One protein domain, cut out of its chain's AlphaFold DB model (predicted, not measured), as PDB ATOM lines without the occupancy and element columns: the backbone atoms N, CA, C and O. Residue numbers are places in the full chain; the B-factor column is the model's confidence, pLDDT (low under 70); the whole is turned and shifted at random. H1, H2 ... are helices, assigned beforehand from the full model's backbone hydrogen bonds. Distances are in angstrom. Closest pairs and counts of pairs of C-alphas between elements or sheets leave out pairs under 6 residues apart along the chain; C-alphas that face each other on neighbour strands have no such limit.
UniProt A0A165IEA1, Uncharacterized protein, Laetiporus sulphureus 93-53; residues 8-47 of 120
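AT A GLANCE: This is residues 8 to 47 of the 120 residues of an uncharacterized protein of Laetiporus sulphureus 93-53 (UniProt A0A165IEA1). A long helix, H2, and a shorter one, H1, follow each other end to end and meet at a corner by their link, their lines at a steep tilt of 41 degrees, and together they make one thin rod with a bend between the two helices. Nothing folds back on either helix. The printed part has 40 residues with two named helices, H1 then H2, and no named strand; the class is all helix. It is extended, with a radius of gyration of the C-alphas of 16.1 A and spans of 53 by 15 by 8 A.

HOW THE PARTS SIT: H2, residues 22 to 44, and H1, residues 8 to 19, only just touch, with 3 pairs of C-alphas within 8 A, and they touch only at the corner by their tight link. H1 touches H2 with residues 17 to 18 alone, and H2 touches H1 with residues 23 to 24 alone; the closest C-alphas of the two helices, those of Arg 18 and Ala 24, are 5.7 A apart. The helices run the same way at a steep tilt of 41 degrees. In H1 and H2 every O i to N i+4 pair is within hydrogen-bond range.

IN THESE COORDINATES: H2 is 33.2 A long, from C-alpha 22 at (-56.570, 103.487, -100.459) to C-alpha 44 at (-69.689, 130.272, -85.763). H1 is 16.5 A long and begins at C-alpha 8, (-54.797, 84.499, -90.443).

THE WHOLE: The two C-alphas farthest apart, of Val 9 and Asn 47, are 53.0 A apart. Residues 8 to 15 and 28 to 47 stand free. The printed part has no cut, and residues 45 to 47 have pLDDT under 70.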
ATOM      1  N   LYS A   8     -55.764  83.489 -90.906       96.56
ATOM      2  CA  LYS A   8     -54.797  84.499 -90.443       96.56
ATOM      3  C   LYS A   8     -54.174  85.269 -91.611       96.56
ATOM      4  O   LYS A   8     -54.179  86.495 -91.590       96.56
ATOM      5  N   VAL A   9     -53.774  84.558 -92.667       96.19
ATOM      6  CA  VAL A   9     -53.186  85.145 -93.883       96.19
ATOM      7  C   VAL A   9     -54.131  86.165 -94.533       96.19
ATOM      8  O   VAL A   9     -53.735  87.296 -94.810       96.19
ATOM      9  N   LYS A  10     -55.418  85.829 -94.727       96.38
ATOM     10  CA  LYS A  10     -56.377  86.769 -95.337       96.38
ATOM     11  C   LYS A  10     -56.728  87.923 -94.401       96.38
ATOM     12  O   LYS A  10     -56.925  89.037 -94.880       96.38
ATOM     13  N   ARG A  11     -56.798  87.695 -93.085       96.75
ATOM     14  CA  ARG A  11     -57.021  88.774 -92.109       96.75
ATOM     15  C   ARG A  11     -55.864  89.771 -92.082       96.75
ATOM     16  O   ARG A  11     -56.141  90.964 -92.129       96.75
ATOM     17  N   GLN A  12     -54.617  89.302 -92.075       96.50
ATOM     18  CA  GLN A  12     -53.427  90.161 -92.125       96.50
ATOM     19  C   GLN A  12     -53.383  90.988 -93.411       96.50
ATOM     20  O   GLN A  12     -53.195  92.197 -93.353       96.50
ATOM     21  N   PHE A  13     -53.662  90.376 -94.565       95.81
ATOM     22  CA  PHE A  13     -53.741  91.106 -95.832       95.81
ATOM     23  C   PHE A  13     -54.826  92.196 -95.822       95.81
ATOM     24  O   PHE A  13     -54.599  93.316 -96.273       95.81
ATOM     25  N   ARG A  14     -56.009  91.899 -95.264       95.44
ATOM     26  CA  ARG A  14     -57.068  92.908 -95.093       95.44
ATOM     27  C   ARG A  14     -56.670  93.999 -94.099       95.44
ATOM     28  O   ARG A  14     -57.089  95.131 -94.283       95.44
ATOM     29  N   ALA A  15     -55.921  93.676 -93.046       96.00
ATOM     30  CA  ALA A  15     -55.420  94.672 -92.101       96.00
ATOM     31  C   ALA A  15     -54.474  95.655 -92.804       96.00
ATOM     32  O   ALA A  15     -54.765  96.844 -92.795       96.00
ATOM     33  N   LYS A  16     -53.466  95.151 -93.533       96.19
ATOM     34  CA  LYS A  16     -52.552  95.976 -94.343       96.19
ATOM     35  C   LYS A  16     -53.297  96.878 -95.329       96.19
ATOM     36  O   LYS A  16     -53.038  98.068 -95.403       96.19
ATOM     37  N   LYS A  17     -54.309  96.345 -96.027       96.12
ATOM     38  CA  LYS A  17     -55.145  97.151 -96.935       96.12
ATOM     39  C   LYS A  17     -55.893  98.293 -96.241       96.12
ATOM     40  O   LYS A  17     -56.124  99.311 -96.882       96.12
ATOM     41  N   ARG A  18     -56.297  98.121 -94.980       94.94
ATOM     42  CA  ARG A  18     -56.978  99.176 -94.217       94.94
ATOM     43  C   ARG A  18     -56.016 100.253 -93.730       94.94
ATOM     44  O   ARG A  18     -56.419 101.400 -93.704       94.94
ATOM     45  N   THR A  19     -54.788  99.890 -93.359       92.88
ATOM     46  CA  THR A  19     -53.811 100.823 -92.772       92.88
ATOM     47  C   THR A  19     -52.950 101.535 -93.809       92.88
ATOM     48  O   THR A  19     -52.687 102.719 -93.667       92.88
ATOM     49  N   GLU A  20     -52.517 100.824 -94.849       92.44
ATOM     50  CA  GLU A  20     -51.531 101.308 -95.831       92.44
ATOM     51  C   GLU A  20     -52.146 101.538 -97.220       92.44
ATOM     52  O   GLU A  20     -51.502 102.071 -98.117       92.44
ATOM     53  N   GLY A  21     -53.386 101.090 -97.432       91.12
ATOM     54  CA  GLY A  21     -54.049 101.163 -98.729       91.12
ATOM     55  C   GLY A  21     -54.926 102.401 -98.918       91.12
ATOM     56  O   GLY A  21     -55.078 103.247 -98.040       91.12
ATOM     57  N   VAL A  22     -55.609 102.436-100.065       94.62
ATOM     58  CA  VAL A  22     -56.570 103.487-100.459       94.62
ATOM     59  C   VAL A  22     -57.666 103.722 -99.408       94.62
ATOM     60  O   VAL A  22     -58.155 104.840 -99.260       94.62
ATOM     61  N   TYR A  23     -58.026 102.687 -98.639       95.06
ATOM     62  CA  TYR A  23     -59.005 102.801 -97.556       95.06
ATOM     63  C   TYR A  23     -58.571 103.804 -96.479       95.06
ATOM     64  O   TYR A  23     -59.406 104.587 -96.036       95.06
ATOM     65  N   ALA A  24     -57.282 103.836 -96.122       95.06
ATOM     66  CA  ALA A  24     -56.759 104.773 -95.132       95.06
ATOM     67  C   ALA A  24     -56.888 106.225 -95.614       95.06
ATOM     68  O   ALA A  24     -57.363 107.090 -94.881       95.06
ATOM     69  N   ALA A  25     -56.526 106.487 -96.875       93.88
ATOM     70  CA  ALA A  25     -56.617 107.820 -97.467       93.88
ATOM     71  C   ALA A  25     -58.071 108.320 -97.548       93.88
ATOM     72  O   ALA A  25     -58.360 109.468 -97.206       93.88
ATOM     73  N   ALA A  26     -59.002 107.450 -97.952       94.94
ATOM     74  CA  ALA A  26     -60.424 107.782 -98.017       94.94
ATOM     75  C   ALA A  26     -61.021 108.068 -96.626       94.94
ATOM     76  O   ALA A  26     -61.803 109.010 -96.465       94.94
ATOM     77  N   GLU A  27     -60.640 107.282 -95.616       92.00
ATOM     78  CA  GLU A  27     -61.076 107.480 -94.233       92.00
ATOM     79  C   GLU A  27     -60.520 108.787 -93.652       92.00
ATOM     80  O   GLU A  27     -61.285 109.590 -93.115       92.00
ATOM     81  N   ALA A  28     -59.230 109.073 -93.860       95.12
ATOM     82  CA  ALA A  28     -58.607 110.329 -93.445       95.12
ATOM     83  C   ALA A  28     -59.272 111.551 -94.104       95.12
ATOM     84  O   ALA A  28     -59.583 112.532 -93.428       95.12
ATOM     85  N   ALA A  29     -59.573 111.484 -95.405       95.75
ATOM     86  CA  ALA A  29     -60.286 112.553 -96.104       95.75
ATOM     87  C   ALA A  29     -61.687 112.789 -95.515       95.75
ATOM     88  O   ALA A  29     -62.101 113.934 -95.321       95.75
ATOM     89  N   ARG A  30     -62.418 111.716 -95.188       96.56
ATOM     90  CA  ARG A  30     -63.733 111.813 -94.539       96.56
ATOM     91  C   ARG A  30     -63.630 112.442 -93.149       96.56
ATOM     92  O   ARG A  30     -64.420 113.335 -92.844       96.56
ATOM     93  N   LEU A  31     -62.661 112.019 -92.338       96.56
ATOM     94  CA  LEU A  31     -62.420 112.580 -91.005       96.56
ATOM     95  C   LEU A  31     -62.064 114.069 -91.072       96.56
ATOM     96  O   LEU A  31     -62.638 114.863 -90.330       96.56
ATOM     97  N   ASN A  32     -61.210 114.474 -92.014       96.75
ATOM     98  CA  ASN A  32     -60.852 115.879 -92.213       96.75
ATOM     99  C   ASN A  32     -62.065 116.739 -92.586       96.75
ATOM    100  O   ASN A  32     -62.249 117.812 -92.014       96.75
ATOM    101  N   ARG A  33     -62.939 116.251 -93.478       97.06
ATOM    102  CA  ARG A  33     -64.194 116.945 -93.824       97.06
ATOM    103  C   ARG A  33     -65.101 117.117 -92.607       97.06
ATOM    104  O   ARG A  33     -65.662 118.191 -92.410       97.06
ATOM    105  N   LEU A  34     -65.254 116.078 -91.784       97.25
ATOM    106  CA  LEU A  34     -66.057 116.164 -90.561       97.25
ATOM    107  C   LEU A  34     -65.454 117.153 -89.563       97.25
ATOM    108  O   LEU A  34     -66.171 117.983 -89.017       97.25
ATOM    109  N   HIS A  35     -64.138 117.119 -89.381       96.62
ATOM    110  CA  HIS A  35     -63.442 118.042 -88.497       96.62
ATOM    111  C   HIS A  35     -63.575 119.499 -88.957       96.62
ATOM    112  O   HIS A  35     -63.807 120.380 -88.135       96.62
ATOM    113  N   GLN A  36     -63.502 119.761 -90.266       96.50
ATOM    114  CA  GLN A  36     -63.772 121.084 -90.832       96.50
ATOM    115  C   GLN A  36     -65.209 121.540 -90.544       96.50
ATOM    116  O   GLN A  36     -65.398 122.659 -90.078       96.50
ATOM    117  N   LYS A  37     -66.215 120.675 -90.737       95.75
ATOM    118  CA  LYS A  37     -67.616 120.998 -90.409       95.75
ATOM    119  C   LYS A  37     -67.802 121.327 -88.928       95.75
ATOM    120  O   LYS A  37     -68.430 122.328 -88.604       95.75
ATOM    121  N   LEU A  38     -67.221 120.521 -88.040       94.56
ATOM    122  CA  LEU A  38     -67.285 120.761 -86.598       94.56
ATOM    123  C   LEU A  38     -66.590 122.068 -86.209       94.56
ATOM    124  O   LEU A  38     -67.130 122.831 -85.414       94.56
ATOM    125  N   LYS A  39     -65.427 122.368 -86.798       93.88
ATOM    126  CA  LYS A  39     -64.746 123.654 -86.604       93.88
ATOM    127  C   LYS A  39     -65.626 124.822 -87.023       93.88
ATOM    128  O   LYS A  39     -65.726 125.784 -86.278       93.88
ATOM    129  N   VAL A  40     -66.283 124.728 -88.177       92.25
ATOM    130  CA  VAL A  40     -67.195 125.773 -88.653       92.25
ATOM    131  C   VAL A  40     -68.348 125.985 -87.673       92.25
ATOM    132  O   VAL A  40     -68.588 127.123 -87.305       92.25
ATOM    133  N   LEU A  41     -69.012 124.927 -87.199       88.31
ATOM    134  CA  LEU A  41     -70.094 125.054 -86.210       88.31
ATOM    135  C   LEU A  41     -69.588 125.696 -84.909       88.31
ATOM    136  O   LEU A  41     -70.014 126.778 -84.535       88.31
ATOM    137  N   THR A  42     -68.558 125.103 -84.304       88.50
ATOM    138  CA  THR A  42     -68.005 125.563 -83.017       88.50
ATOM    139  C   THR A  42     -67.348 126.943 -83.033       88.50
ATOM    140  O   THR A  42     -67.115 127.503 -81.964       88.50
ATOM    141  N   THR A  43     -66.974 127.474 -84.201       83.19
ATOM    142  CA  THR A  43     -66.425 128.837 -84.333       83.19
ATOM    143  C   THR A  43     -67.485 129.851 -84.736       83.19
ATOM    144  O   THR A  43     -67.405 130.985 -84.280       83.19
ATOM    145  N   LYS A  44     -68.499 129.450 -85.517       71.50
ATOM    146  CA  LYS A  44     -69.689 130.272 -85.763       71.50
ATOM    147  C   LYS A  44     -70.429 130.568 -84.461       71.50
ATOM    148  O   LYS A  44     -70.694 131.730 -84.201       71.50
ATOM    149  N   ASP A  45     -70.597 129.570 -83.594       59.97
ATOM    150  CA  ASP A  45     -71.236 129.742 -82.277       59.97
ATOM    151  C   ASP A  45     -70.430 130.645 -81.317       59.97
ATOM    152  O   ASP A  45     -70.935 131.066 -80.282       59.97
ATOM    153  N   LYS A  46     -69.153 130.928 -81.621       60.22
ATOM    154  CA  LYS A  46     -68.284 131.800 -80.806       60.22
ATOM    155  C   LYS A  46     -68.194 133.234 -81.319       60.22
ATOM    156  O   LYS A  46     -67.774 134.097 -80.559       60.22
ATOM    157  N   ASN A  47     -68.556 133.480 -82.579       56.22
ATOM    158  CA  ASN A  47     -68.412 134.780 -83.241       56.22
ATOM    159  C   ASN A  47     -69.776 135.455 -83.504       56.22
ATOM    160  O   ASN A  47     -69.936 136.127 -84.521       56.22
TER     161      ASN A  47